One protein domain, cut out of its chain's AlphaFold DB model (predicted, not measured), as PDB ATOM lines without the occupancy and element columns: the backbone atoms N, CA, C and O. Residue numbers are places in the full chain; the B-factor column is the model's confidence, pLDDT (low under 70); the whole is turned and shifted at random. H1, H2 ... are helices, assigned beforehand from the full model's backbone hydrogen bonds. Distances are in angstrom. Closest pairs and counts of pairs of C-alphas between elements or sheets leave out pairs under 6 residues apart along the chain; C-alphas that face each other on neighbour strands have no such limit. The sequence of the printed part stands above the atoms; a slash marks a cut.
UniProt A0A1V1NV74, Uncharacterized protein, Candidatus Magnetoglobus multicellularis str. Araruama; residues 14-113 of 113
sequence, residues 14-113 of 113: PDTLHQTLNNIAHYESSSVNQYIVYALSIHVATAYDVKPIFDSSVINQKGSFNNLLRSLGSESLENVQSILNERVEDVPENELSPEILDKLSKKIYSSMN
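Overview. This is residues 14 to 113 of the 113 residues of an uncharacterized protein of Candidatus Magnetoglobus multicellularis str. Araruama (UniProt A0A1V1NV74). Five helices are strung along an open, hollow horseshoe with an empty middle: H1 and H2 make an L-shaped corner in one arm, H3 lies along the bend, and H4 and H5 follow in the other arm. H1 and H2 alone touch; H3, H4 and H5 touch no helix. The printed part has 100 residues, with named helices H1, H2, H3, H4 and H5 in chain order and no named strand; the class is all helix. The whole is extended, with a radius of gyration of the C-alphas of 23.5 A and spans of 58 by 47 by 26 A.

Arrangement. H3, residues 55 to 72, is the longest helix by residues and touches no helix. It is apart from H2, residues 32 to 45, and from H4, residues 77 to 85. H2 touches H1, residues 15 to 27, and their lines are about perpendicular at 88 degrees. Their closest C-alphas, those of Ala 25 and Val 32, are 5.3 A apart; H1 touches with residues 21 to 26 alone, H2 with 32 to 36 alone. H5, residues 98 to 112, is apart from H3 and H4. In H1, H2, H3, H4 and H5 every O i to N i+4 pair is within hydrogen-bond range.

Along the chain. H3 measures 25.8 A from C-alpha 55 at (178.892, 223.814, 165.948) to C-alpha 72. H1, 18.6 A, begins with C-alpha 15 at (180.575, 246.140, 132.252), and H2 measures 19.5 A. H4 measures 12.2 A; H5, 21.4 A, ends with C-alpha 112 at (189.690, 207.526, 140.840).

Size, cuts and confidence. The farthest C-alphas, those of Asp 15 and Asn 79, are 58.7 A apart. The printed part has no cut. The link from H4 to H5 is long, with 12 residues. Residues 46 to 52 and 111 to 113 have pLDDT under 70.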
ATOM      1  N   PRO A  14     179.052 247.211 136.702       95.88
ATOM      2  CA  PRO A  14     180.301 246.920 136.012       95.88
ATOM      3  C   PRO A  14     180.022 246.262 134.655       95.88
ATOM      4  O   PRO A  14     179.162 245.382 134.563       95.88
ATOM      5  N   ASP A  15     180.782 246.634 133.623       92.12
ATOM      6  CA  ASP A  15     180.575 246.140 132.252       92.12
ATOM      7  C   ASP A  15     180.556 244.610 132.170       92.12
ATOM      8  O   ASP A  15     179.748 244.023 131.450       92.12
ATOM      9  N   THR A  16     181.410 243.953 132.957       95.38
ATOM     10  CA  THR A  16     181.488 242.490 133.025       95.38
ATOM     11  C   THR A  16     180.192 241.875 133.543       95.38
ATOM     12  O   THR A  16     179.688 240.921 132.955       95.38
ATOM     13  N   LEU A  17     179.602 242.453 134.593       90.44
ATOM     14  CA  LEU A  17     178.335 241.992 135.153       90.44
ATOM     15  C   LEU A  17     177.186 242.234 134.172       90.44
ATOM     16  O   LEU A  17     176.354 241.351 133.970       90.44
ATOM     17  N   HIS A  18     177.166 243.394 133.517       93.25
ATOM     18  CA  HIS A  18     176.169 243.690 132.495       93.25
ATOM     19  C   HIS A  18     176.239 242.689 131.328       93.25
ATOM     20  O   HIS A  18     175.209 242.161 130.907       93.25
ATOM     21  N   GLN A  19     177.437 242.355 130.837       93.38
ATOM     22  CA  GLN A  19     177.624 241.337 129.794       93.38
ATOM     23  C   GLN A  19     177.158 239.950 130.246       93.38
ATOM     24  O   GLN A  19     176.448 239.268 129.508       93.38
ATOM     25  N   THR A  20     177.505 239.536 131.467       94.00
ATOM     26  CA  THR A  20     177.051 238.256 132.020       94.00
ATOM     27  C   THR A  20     175.526 238.180 132.083       94.00
ATOM     28  O   THR A  20     174.955 237.185 131.641       94.00
ATOM     29  N   LEU A  21     174.855 239.232 132.558       93.38
ATOM     30  CA  LEU A  21     173.392 239.281 132.622       93.38
ATOM     31  C   LEU A  21     172.748 239.214 131.230       93.38
ATOM     32  O   LEU A  21     171.752 238.515 131.061       93.38
ATOM     33  N   ASN A  22     173.339 239.877 130.228       93.50
ATOM     34  CA  ASN A  22     172.897 239.772 128.832       93.50
ATOM     35  C   ASN A  22     172.994 238.339 128.304       93.50
ATOM     36  O   ASN A  22     172.041 237.839 127.709       93.50
ATOM     37  N   ASN A  23     174.116 237.667 128.558       94.62
ATOM     38  CA  ASN A  23     174.323 236.300 128.095       94.62
ATOM     39  C   ASN A  23     173.321 235.333 128.733       94.62
ATOM     40  O   ASN A  23     172.726 234.525 128.027       94.62
ATOM     41  N   ILE A  24     173.103 235.428 130.047       93.81
ATOM     42  CA  ILE A  24     172.166 234.538 130.747       93.81
ATOM     43  C   ILE A  24     170.733 234.767 130.258       93.81
ATOM     44  O   ILE A  24     170.052 233.811 129.898       93.81
ATOM     45  N   ALA A  25     170.298 236.026 130.156       93.25
ATOM     46  CA  ALA A  25     168.967 236.345 129.649       93.25
ATOM     47  C   ALA A  25     168.757 235.806 128.221       93.25
ATOM     48  O   ALA A  25     167.696 235.261 127.916       93.25
ATOM     49  N   HIS A  26     169.789 235.879 127.372       93.12
ATOM     50  CA  HIS A  26     169.756 235.315 126.024       93.12
ATOM     51  C   HIS A  26     169.576 233.789 126.027       93.12
ATOM     52  O   HIS A  26     168.722 233.287 125.299       93.12
ATOM     53  N   TYR A  27     170.315 233.058 126.871       91.62
ATOM     54  CA  TYR A  27     170.138 231.607 127.024       91.62
ATOM     55  C   TYR A  27     168.729 231.235 127.503       91.62
ATOM     56  O   TYR A  27     168.175 230.230 127.066       91.62
ATOM     57  N   GLU A  28     168.125 232.070 128.346       88.31
ATOM     58  CA  GLU A  28     166.762 231.879 128.848       88.31
ATOM     59  C   GLU A  28     165.676 232.466 127.927       88.31
ATOM     60  O   GLU A  28     164.500 232.486 128.289       88.31
ATOM     61  N   SER A  29     166.039 232.945 126.727       91.06
ATOM     62  CA  SER A  29     165.118 233.577 125.765       91.06
ATOM     63  C   SER A  29     164.280 234.718 126.367       91.06
ATOM     64  O   SER A  29     163.136 234.948 125.973       91.06
ATOM     65  N   SER A  30     164.853 235.448 127.325       90.19
ATOM     66  CA  SER A  30     164.216 236.564 128.022       90.19
ATOM     67  C   SER A  30     164.990 237.865 127.801       90.19
ATOM     68  O   SER A  30     166.173 237.871 127.459       90.19
ATOM     69  N   SER A  31     164.326 239.013 127.964       93.06
ATOM     70  CA  SER A  31     165.053 240.289 127.989       93.06
ATOM     71  C   SER A  31     165.829 240.432 129.298       93.06
ATOM     72  O   SER A  31     165.366 239.987 130.347       93.06
ATOM     73  N   VAL A  32     166.959 241.142 129.273       91.31
ATOM     74  CA  VAL A  32     167.751 241.410 130.487       91.31
ATOM     75  C   VAL A  32     166.917 242.029 131.601       91.31
ATOM     76  O   VAL A  32     167.041 241.633 132.754       91.31
ATOM     77  N   ASN A  33     166.009 242.948 131.268       91.38
ATOM     78  CA  ASN A  33     165.134 243.567 132.261       91.38
ATOM     79  C   ASN A  33     164.186 242.546 132.906       91.38
ATOM     80  O   ASN A  33     163.982 242.585 134.117       91.38
ATOM     81  N   GLN A  34     163.624 241.619 132.123       89.25
ATOM     82  CA  GLN A  34     162.780 240.544 132.655       89.25
ATOM     83  C   GLN A  34     163.589 239.582 133.520       89.25
ATOM     84  O   GLN A  34     163.142 239.243 134.613       89.25
ATOM     85  N   TYR A  35     164.786 239.203 133.070       92.50
ATOM     86  CA  TYR A  35     165.684 238.342 133.829       92.50
ATOM     87  C   TYR A  35     166.087 238.978 135.167       92.50
ATOM     88  O   TYR A  35     165.992 238.336 136.209       92.50
ATOM     89  N   ILE A  36     166.450 240.266 135.178       91.44
ATOM     90  CA  ILE A  36     166.798 240.998 136.406       91.44
ATOM     91  C   ILE A  36     165.606 241.040 137.368       91.44
ATOM     92  O   ILE A  36     165.766 240.746 138.550       91.44
ATOM     93  N   VAL A  37     164.404 241.368 136.884       90.81
ATOM     94  CA  VAL A  37     163.198 241.393 137.729       90.81
ATOM     95  C   VAL A  37     162.888 240.003 138.287       90.81
ATOM     96  O   VAL A  37     162.568 239.877 139.469       90.81
ATOM     97  N   TYR A  38     163.025 238.956 137.471       89.38
ATOM     98  CA  TYR A  38     162.841 237.571 137.891       89.38
ATOM     99  C   TYR A  38     163.857 237.159 138.964       89.38
ATOM    100  O   TYR A  38     163.456 236.717 140.042       89.38
ATOM    101  N   ALA A  39     165.150 237.393 138.737       87.38
ATOM    102  CA  ALA A  39     166.211 237.088 139.691       87.38
ATOM    103  C   ALA A  39     166.023 237.838 141.021       87.38
ATOM    104  O   ALA A  39     166.147 237.244 142.093       87.38
ATOM    105  N   LEU A  40     165.648 239.121 140.967       87.06
ATOM    106  CA  LEU A  40     165.316 239.907 142.159       87.06
ATOM    107  C   LEU A  40     164.092 239.341 142.886       87.06
ATOM    108  O   LEU A  40     164.098 239.270 144.113       87.06
ATOM    109  N   SER A  41     163.065 238.897 142.156       86.44
ATOM    110  CA  SER A  41     161.873 238.288 142.754       86.44
ATOM    111  C   SER A  41     162.196 236.975 143.467       86.44
ATOM    112  O   SER A  41     161.735 236.773 144.587       86.44
ATOM    113  N   ILE A  42     163.064 236.138 142.883       82.44
ATOM    114  CA  ILE A  42     163.572 234.927 143.533       82.44
ATOM    115  C   ILE A  42     164.363 235.306 144.777       82.44
ATOM    116  O   ILE A  42     164.146 234.721 145.833       82.44
ATOM    117  N   HIS A  43     165.263 236.284 144.685       79.50
ATOM    118  CA  HIS A  43     166.125 236.654 145.803       79.50
ATOM    119  C   HIS A  43     165.327 237.216 146.990       79.50
ATOM    120  O   HIS A  43     165.569 236.851 148.137       79.50
ATOM    121  N   VAL A  44     164.314 238.042 146.714       79.38
ATOM    122  CA  VAL A  44     163.398 238.564 147.739       79.38
ATOM    123  C   VAL A  44     162.511 237.453 148.305       79.38
ATOM    124  O   VAL A  44     162.315 237.392 149.516       79.38
ATOM    125  N   ALA A  45     162.001 236.553 147.461       75.44
ATOM    126  CA  ALA A  45     161.140 235.451 147.892       75.44
ATOM    127  C   ALA A  45     161.889 234.373 148.685       75.44
ATOM    128  O   ALA A  45     161.307 233.739 149.562       75.44
ATOM    129  N   THR A  46     163.174 234.165 148.396       68.88
ATOM    130  CA  THR A  46     163.995 233.158 149.080       68.88
ATOM    131  C   THR A  46     164.500 233.621 150.436       68.88
ATOM    132  O   THR A  46     165.018 232.770 151.154       68.88
ATOM    133  N   ALA A  47     164.326 234.906 150.802       57.78
ATOM    134  CA  ALA A  47     164.780 235.483 152.069       57.78
ATOM    135  C   ALA A  47     166.120 234.859 152.479       57.78
ATOM    136  O   ALA A  47     166.183 234.188 153.507       57.78
ATOM    137  N   TYR A  48     167.122 234.952 151.587       53.84
ATOM    138  CA  TYR A  48     168.397 234.244 151.714       53.84
ATOM    139  C   TYR A  48     169.120 234.709 152.981       53.84
ATOM    140  O   TYR A  48     169.923 235.640 152.980       53.84
ATOM    141  N   ASP A  49     168.757 234.073 154.085       53.66
ATOM    142  CA  ASP A  49     169.283 234.294 155.411       53.66
ATOM    143  C   ASP A  49     170.483 233.365 155.524       53.66
ATOM    144  O   ASP A  49     170.344 232.146 155.678       53.66
ATOM    145  N   VAL A  50     171.679 233.932 155.359       55.50
ATOM    146  CA  VAL A  50     172.930 233.231 155.651       55.50
ATOM    147  C   VAL A  50     172.965 233.016 157.157       55.50
ATOM    148  O   VAL A  50     173.524 233.807 157.914       55.50
ATOM    149  N   LYS A  51     172.316 231.943 157.606       57.31
ATOM    150  CA  LYS A  51     172.344 231.562 159.008       57.31
ATOM    151  C   LYS A  51     173.720 230.981 159.309       57.31
ATOM    152  O   LYS A  51     174.147 230.058 158.609       57.31
ATOM    153  N   PRO A  52     174.423 231.489 160.333       63.91
ATOM    154  CA  PRO A  52     175.663 230.873 160.765       63.91
ATOM    155  C   PRO A  52     175.385 229.410 161.122       63.91
ATOM    156  O   PRO A  52     174.457 229.101 161.873       63.91
ATOM    157  N   ILE A  53     176.173 228.497 160.555       71.00
ATOM    158  CA  ILE A  53     176.130 227.089 160.943       71.00
ATOM    159  C   ILE A  53     176.794 227.002 162.315       71.00
ATOM    160  O   ILE A  53     178.002 227.173 162.443       71.00
ATOM    161  N   PHE A  54     175.992 226.768 163.351       79.00
ATOM    162  CA  PHE A  54     176.498 226.571 164.706       79.00
ATOM    163  C   PHE A  54     177.164 225.197 164.837       79.00
ATOM    164  O   PHE A  54     176.683 224.218 164.259       79.00
ATOM    165  N   ASP A  55     178.200 225.086 165.673       79.88
ATOM    166  CA  ASP A  55     178.892 223.814 165.948       79.88
ATOM    167  C   ASP A  55     177.927 222.700 166.385       79.88
ATOM    168  O   ASP A  55     178.077 221.539 166.005       79.88
ATOM    169  N   SER A  56     176.865 223.061 167.111       80.94
ATOM    170  CA  SER A  56     175.789 222.144 167.500       80.94
ATOM    171  C   SER A  56     175.074 221.511 166.301       80.94
ATOM    172  O   SER A  56     174.717 220.335 166.348       80.94
ATOM    173  N   SER A  57     174.906 222.249 165.201       81.38
ATOM    174  CA  SER A  57     174.283 221.747 163.969       81.38
ATOM    175  C   SER A  57     175.187 220.740 163.263       81.38
ATOM    176  O   SER A  57     174.709 219.702 162.809       81.38
ATOM    177  N   VAL A  58     176.502 220.985 163.252       84.44
ATOM    178  CA  VAL A  58     177.499 220.047 162.710       84.44
ATOM    179  C   VAL A  58     177.546 218.761 163.538       84.44
ATOM    180  O   VAL A  58     177.585 217.662 162.983       84.44
ATOM    181  N   ILE A  59     177.499 218.874 164.867       87.50
ATOM    182  CA  ILE A  59     177.457 217.722 165.780       87.50
ATOM    183  C   ILE A  59     176.185 216.895 165.547       87.50
ATOM    184  O   ILE A  59     176.263 215.673 165.405       87.50
ATOM    185  N   ASN A  60     175.029 217.549 165.432       86.94
ATOM    186  CA  ASN A  60     173.754 216.877 165.176       86.94
ATOM    187  C   ASN A  60     173.722 216.189 163.806       86.94
ATOM    188  O   ASN A  60     173.220 215.068 163.685       86.94
ATOM    189  N   GLN A  61     174.297 216.817 162.779       90.44
ATOM    190  CA  GLN A  61     174.412 216.220 161.452       90.44
ATOM    191  C   GLN A  61     175.314 214.983 161.477       90.44
ATOM    192  O   GLN A  61     174.927 213.943 160.950       90.44
ATOM    193  N   LYS A  62     176.472 215.053 162.148       90.88
ATOM    194  CA  LYS A  62     177.355 213.890 162.342       90.88
ATOM    195  C   LYS A  62     176.642 212.755 163.077       90.88
ATOM    196  O   LYS A  62     176.745 211.603 162.666       90.88
ATOM    197  N   GLY A  63     175.882 213.072 164.126       92.31
ATOM    198  CA  GLY A  63     175.067 212.087 164.841       92.31
ATOM    199  C   GLY A  63     174.016 211.431 163.940       92.31
ATOM    200  O   GLY A  63     173.882 210.208 163.930       92.31
ATOM    201  N   SER A  64     173.319 212.231 163.131       91.81
ATOM    202  CA  SER A  64     172.315 211.751 162.172       91.81
ATOM    203  C   SER A  64     172.934 210.863 161.091       91.81
ATOM    204  O   SER A  64     172.397 209.802 160.786       91.81
ATOM    205  N   PHE A  65     174.098 211.251 160.568       91.62
ATOM    206  CA  PHE A  65     174.856 210.470 159.594       91.62
ATOM    207  C   PHE A  65     175.307 209.120 160.165       91.62
ATOM    208  O   PHE A  65     175.105 208.088 159.534       91.62
ATOM    209  N   ASN A  66     175.837 209.094 161.389       91.19
ATOM    210  CA  ASN A  66     176.242 207.844 162.039       91.19
ATOM    211  C   ASN A  66     175.048 206.923 162.323       91.19
ATOM    212  O   ASN A  66     175.162 205.702 162.221       91.19
ATOM    213  N   ASN A  67     173.888 207.494 162.660       92.38
ATOM    214  CA  ASN A  67     172.657 206.724 162.815       92.38
ATOM    215  C   ASN A  67     172.196 206.116 161.491       92.38
ATOM    216  O   ASN A  67     171.822 204.947 161.479       92.38
ATOM    217  N   LEU A  68     172.274 206.880 160.400       90.75
ATOM    218  CA  LEU A  68     171.978 206.386 159.060       90.75
ATOM    219  C   LEU A  68     172.936 205.258 158.664       90.75
ATOM    220  O   LEU A  68     172.496 204.207 158.213       90.75
ATOM    221  N   LEU A  69     174.237 205.435 158.892       89.06
ATOM    222  CA  LEU A  69     175.234 204.410 158.593       89.06
ATOM    223  C   LEU A  69     174.934 203.109 159.351       89.06
ATOM    224  O   LEU A  69     174.955 202.027 158.780       89.06
ATOM    225  N   ARG A  70     174.558 203.221 160.628       88.31
ATOM    226  CA  ARG A  70     174.161 202.069 161.443       88.31
ATOM    227  C   ARG A  70     172.849 201.432 160.980       88.31
ATOM    228  O   ARG A  70     172.722 200.218 161.080       88.31
ATOM    229  N   SER A  71     171.879 202.215 160.501       88.25
ATOM    230  CA  SER A  71     170.609 201.675 159.993       88.25
ATOM    231  C   SER A  71     170.755 200.993 158.636       88.25
ATOM    232  O   SER A  71     170.016 200.059 158.355       88.25
ATOM    233  N   LEU A  72     171.689 201.462 157.806       88.56
ATOM    234  CA  LEU A  72     172.025 200.836 156.525       88.56
ATOM    235  C   LEU A  72     172.774 199.508 156.711       88.56
ATOM    236  O   LEU A  72     172.779 198.683 155.804       88.56
ATOM    237  N   GLY A  73     173.354 199.289 157.895       83.94
ATOM    238  CA  GLY A  73     174.146 198.106 158.194       83.94
ATOM    239  C   GLY A  73     175.508 198.136 157.503       83.94
ATOM    240  O   GLY A  73     175.913 199.135 156.910       83.94
ATOM    241  N   SER A  74     176.222 197.021 157.604       79.69
ATOM    242  CA  SER A  74     177.499 196.818 156.927       79.69
ATOM    243  C   SER A  74     177.453 195.477 156.214       79.69
ATOM    244  O   SER A  74     177.067 194.482 156.822       79.69
ATOM    245  N   GLU A  75     177.882 195.456 154.959       83.31
ATOM    246  CA  GLU A  75     178.049 194.236 154.173       83.31
ATOM    247  C   GLU A  75     179.509 194.071 153.762       83.31
ATOM    248  O   GLU A  75     180.235 195.061 153.622       83.31
ATOM    249  N   SER A  76     179.959 192.824 153.600       82.25
ATOM    250  CA  SER A  76     181.307 192.582 153.085       82.25
ATOM    251  C   SER A  76     181.379 192.968 151.611       82.25
ATOM    252  O   SER A  76     180.395 192.865 150.875       82.25
ATOM    253  N   LEU A  77     182.553 193.411 151.162       82.31
ATOM    254  CA  LEU A  77     182.743 193.825 149.774       82.31
ATOM    255  C   LEU A  77     182.461 192.666 148.805       82.31
ATOM    256  O   LEU A  77     181.886 192.872 147.740       82.31
ATOM    257  N   GLU A  78     182.791 191.441 149.212       80.69
ATOM    258  CA  GLU A  78     182.509 190.220 148.464       80.69
ATOM    259  C   GLU A  78     181.003 189.973 148.318       80.69
ATOM    260  O   GLU A  78     180.542 189.614 147.234       80.69
ATOM    261  N   ASN A  79     180.222 190.200 149.381       83.62
ATOM    262  CA  ASN A  79     178.776 189.998 149.349       83.62
ATOM    263  C   ASN A  79     178.074 191.096 148.543       83.62
ATOM    264  O   ASN A  79     177.210 190.807 147.718       83.62
ATOM    265  N   VAL A  80     178.518 192.350 148.690       84.75
ATOM    266  CA  VAL A  80     178.068 193.456 147.836       84.75
ATOM    267  C   VAL A  80     178.326 193.117 146.373       84.75
ATOM    268  O   VAL A  80     177.410 193.211 145.564       84.75
ATOM    269  N   GLN A  81     179.529 192.659 146.021       84.75
ATOM    270  CA  GLN A  81     179.840 192.314 144.637       84.75
ATOM    271  C   GLN A  81     178.976 191.156 144.119       84.75
ATOM    272  O   GLN A  81     178.518 191.218 142.981       84.75
ATOM    273  N   SER A  82     178.706 190.142 144.945       85.81
ATOM    274  CA  SER A  82     177.788 189.050 144.596       85.81
ATOM    275  C   SER A  82     176.387 189.577 144.270       85.81
ATOM    276  O   SER A  82     175.873 189.294 143.194       85.81
ATOM    277  N   ILE A  83     175.817 190.423 145.135       85.50
ATOM    278  CA  ILE A  83     174.493 191.039 144.932       85.50
ATOM    279  C   ILE A  83     174.478 191.924 143.675       85.50
ATOM    280  O   ILE A  83     173.510 191.939 142.918       85.50
ATOM    281  N   LEU A  84     175.551 192.677 143.425       84.81
ATOM    282  CA  LEU A  84     175.675 193.504 142.222       84.81
ATOM    283  C   LEU A  84     175.751 192.660 140.944       84.81
ATOM    284  O   LEU A  84     175.224 193.082 139.918       84.81
ATOM    285  N   ASN A  85     176.375 191.485 141.003       87.31
ATOM    286  CA  ASN A  85     176.491 190.568 139.869       87.31
ATOM    287  C   ASN A  85     175.178 189.829 139.558       87.31
ATOM    288  O   ASN A  85     175.035 189.297 138.463       87.31
ATOM    289  N   GLU A  86     174.215 189.805 140.484       87.75
ATOM    290  CA  GLU A  86     172.862 189.276 140.240       87.75
ATOM    291  C   GLU A  86     171.987 190.224 139.403       87.75
ATOM    292  O   GLU A  86     170.879 189.861 139.002       87.75
ATOM    293  N   ARG A  87     172.455 191.450 139.128       85.69
ATOM    294  CA  ARG A  87     171.726 192.412 138.296       85.69
ATOM    295  C   ARG A  87     171.547 191.862 136.885       85.69
ATOM    296  O   ARG A  87     172.499 191.430 136.245       85.69
ATOM    297  N   VAL A  88     170.316 191.939 136.389       78.31
ATOM    298  CA  VAL A  88     170.002 191.611 134.999       78.31
ATOM    299  C   VAL A  88     170.593 192.694 134.104       78.31
ATOM    300  O   VAL A  88     170.328 193.879 134.310       78.31
ATOM    301  N   GLU A  89     171.399 192.290 133.125       78.56
ATOM    302  CA  GLU A  89     171.826 193.189 132.056       78.56
ATOM    303  C   GLU A  89     170.600 193.571 131.224       78.56
ATOM    304  O   GLU A  89     169.981 192.718 130.583       78.56
ATOM    305  N   ASP A  90     170.235 194.849 131.272       79.19
ATOM    306  CA  ASP A  90     169.160 195.414 130.464       79.19
ATOM    307  C   ASP A  90     169.742 196.297 129.357       79.19
ATOM    308  O   ASP A  90     170.878 196.780 129.439       79.19
ATOM    309  N   VAL A  91     168.959 196.500 128.301       79.19
ATOM    310  CA  VAL A  91     169.341 197.394 127.214       79.19
ATOM    311  C   VAL A  91     169.409 198.818 127.776       79.19
ATOM    312  O   VAL A  91     168.449 199.264 128.407       79.19
ATOM    313  N   PRO A  92     170.516 199.551 127.561       77.50
ATOM    314  CA  PRO A  92     170.611 200.939 127.983       77.50
ATOM    315  C   PRO A  92     169.445 201.762 127.438       77.50
ATOM    316  O   PRO A  92     169.005 201.560 126.304       77.50
ATOM    317  N   GLU A  93     168.970 202.716 128.238       83.38
ATOM    318  CA  GLU A  93     167.985 203.693 127.784       83.38
ATOM    319  C   GLU A  93     168.460 204.337 126.473       83.38
ATOM    320  O   GLU A  93     169.649 204.601 126.304       83.38
ATOM    321  N   ASN A  94     167.546 204.619 125.540       79.69
ATOM    322  CA  ASN A  94     167.902 205.145 124.212       79.69
ATOM    323  C   ASN A  94     168.727 206.447 124.263       79.69
ATOM    324  O   ASN A  94     169.428 206.783 123.309       79.69
ATOM    325  N   GLU A  95     168.636 207.185 125.369       83.12
ATOM    326  CA  GLU A  95     169.384 208.418 125.628       83.12
ATOM    327  C   GLU A  95     170.852 208.156 126.016       83.12
ATOM    328  O   GLU A  95     171.698 209.043 125.892       83.12
ATOM    329  N   LEU A  96     171.189 206.930 126.428       82.00
ATOM    330  CA  LEU A  96     172.535 206.479 126.775       82.00
ATOM    331  C   LEU A  96     173.241 205.902 125.547       82.00
ATOM    332  O   LEU A  96     173.461 204.695 125.420       82.00
ATOM    333  N   SER A  97     173.629 206.790 124.630       86.06
ATOM    334  CA  SER A  97     174.420 206.392 123.467       86.06
ATOM    335  C   SER A  97     175.789 205.813 123.882       86.06
ATOM    336  O   SER A  97     176.345 206.200 124.918       86.06
ATOM    337  N   PRO A  98     176.401 204.937 123.060       84.50
ATOM    338  CA  PRO A  98     177.733 204.390 123.336       84.50
ATOM    339  C   PRO A  98     178.810 205.463 123.558       84.50
ATOM    340  O   PRO A  98     179.730 205.271 124.349       84.50
ATOM    341  N   GLU A  99     178.679 206.616 122.900       89.00
ATOM    342  CA  GLU A  99     179.581 207.761 123.065       89.00
ATOM    343  C   GLU A  99     179.448 208.407 124.455       89.00
ATOM    344  O   GLU A  99     180.451 208.751 125.087       89.00
ATOM    345  N   ILE A 100     178.216 208.541 124.963       87.94
ATOM    346  CA  ILE A 100     177.947 209.067 126.308       87.94
ATOM    347  C   ILE A 100     178.515 208.116 127.364       87.94
ATOM    348  O   ILE A 100     179.154 208.572 128.316       87.94
ATOM    349  N   LEU A 101     178.346 206.807 127.167       85.81
ATOM    350  CA  LEU A 101     178.885 205.780 128.058       85.81
ATOM    351  C   LEU A 101     180.421 205.776 128.074       85.81
ATOM    352  O   LEU A 101     181.016 205.744 129.153       85.81
ATOM    353  N   ASP A 102     181.079 205.887 126.917       89.88
ATOM    354  CA  ASP A 102     182.545 205.981 126.829       89.88
ATOM    355  C   ASP A 102     183.078 207.242 127.531       89.88
ATOM    356  O   ASP A 102     184.012 207.182 128.339       89.88
ATOM    357  N   LYS A 103     182.435 208.392 127.300       89.69
ATOM    358  CA  LYS A 103     182.807 209.660 127.938       89.69
ATOM    359  C   LYS A 103     182.628 209.616 129.455       89.69
ATOM    360  O   LYS A 103     183.491 210.109 130.188       89.69
ATOM    361  N   LEU A 104     181.526 209.034 129.928       88.38
ATOM    362  CA  LEU A 104     181.259 208.861 131.352       88.38
ATOM    363  C   LEU A 104     182.301 207.942 131.996       88.38
ATOM    364  O   LEU A 104     182.881 208.303 133.019       88.38
ATOM    365  N   SER A 105     182.598 206.807 131.360       87.69
ATOM    366  CA  SER A 105     183.570 205.826 131.850       87.69
ATOM    367  C   SER A 105     184.951 206.458 132.026       87.69
ATOM    368  O   SER A 105     185.536 206.395 133.107       87.69
ATOM    369  N   LYS A 106     185.437 207.178 131.006       90.56
ATOM    370  CA  LYS A 106     186.712 207.914 131.068       90.56
ATOM    371  C   LYS A 106     186.748 208.929 132.211       90.56
ATOM    372  O   LYS A 106     187.769 209.055 132.885       90.56
ATOM    373  N   LYS A 107     185.640 209.635 132.454       87.75
ATOM    374  CA  LYS A 107     185.543 210.624 133.536       87.75
ATOM    375  C   LYS A 107     185.607 209.972 134.919       87.75
ATOM    376  O   LYS A 107     186.297 210.497 135.788       87.75
ATOM    377  N   ILE A 108     184.937 208.833 135.109       88.88
ATOM    378  CA  ILE A 108     184.963 208.081 136.372       88.88
ATOM    379  C   ILE A 108     186.381 207.572 136.651       88.88
ATOM    380  O   ILE A 108     186.926 207.862 137.716       88.88
ATOM    381  N   TYR A 109     187.023 206.916 135.680       83.62
ATOM    382  CA  TYR A 109     188.390 206.409 135.850       83.62
ATOM    383  C   TYR A 109     189.413 207.523 136.096       83.62
ATOM    384  O   TYR A 109     190.304 207.362 136.924       83.62
ATOM    385  N   SER A 110     189.261 208.679 135.445       80.19
ATOM    386  CA  SER A 110     190.124 209.839 135.692       80.19
ATOM    387  C   SER A 110     189.922 210.478 137.071       80.19
ATOM    388  O   SER A 110     190.777 211.250 137.479       80.19
ATOM    389  N   SER A 111     188.800 210.222 137.750       69.12
ATOM    390  CA  SER A 111     188.514 210.754 139.094       69.12
ATOM    391  C   SER A 111     188.908 209.808 140.232       69.12
ATOM    392  O   SER A 111     188.888 210.209 141.392       69.12
ATOM    393  N   MET A 112     189.230 208.553 139.900       63.47
ATOM    394  CA  MET A 112     189.690 207.526 140.840       63.47
ATOM    395  C   MET A 112     191.224 207.396 140.899       63.47
ATOM    396  O   MET A 112     191.721 206.746 141.817       63.47
ATOM    397  N   ASN A 113     191.948 208.002 139.948       47.72
ATOM    398  CA  ASN A 113     193.407 208.194 139.967       47.72
ATOM    399  C   ASN A 113     193.758 209.596 140.472       47.72
ATOM    400  O   ASN A 113     194.843 209.736 141.075       47.72
TER     401      ASN A 113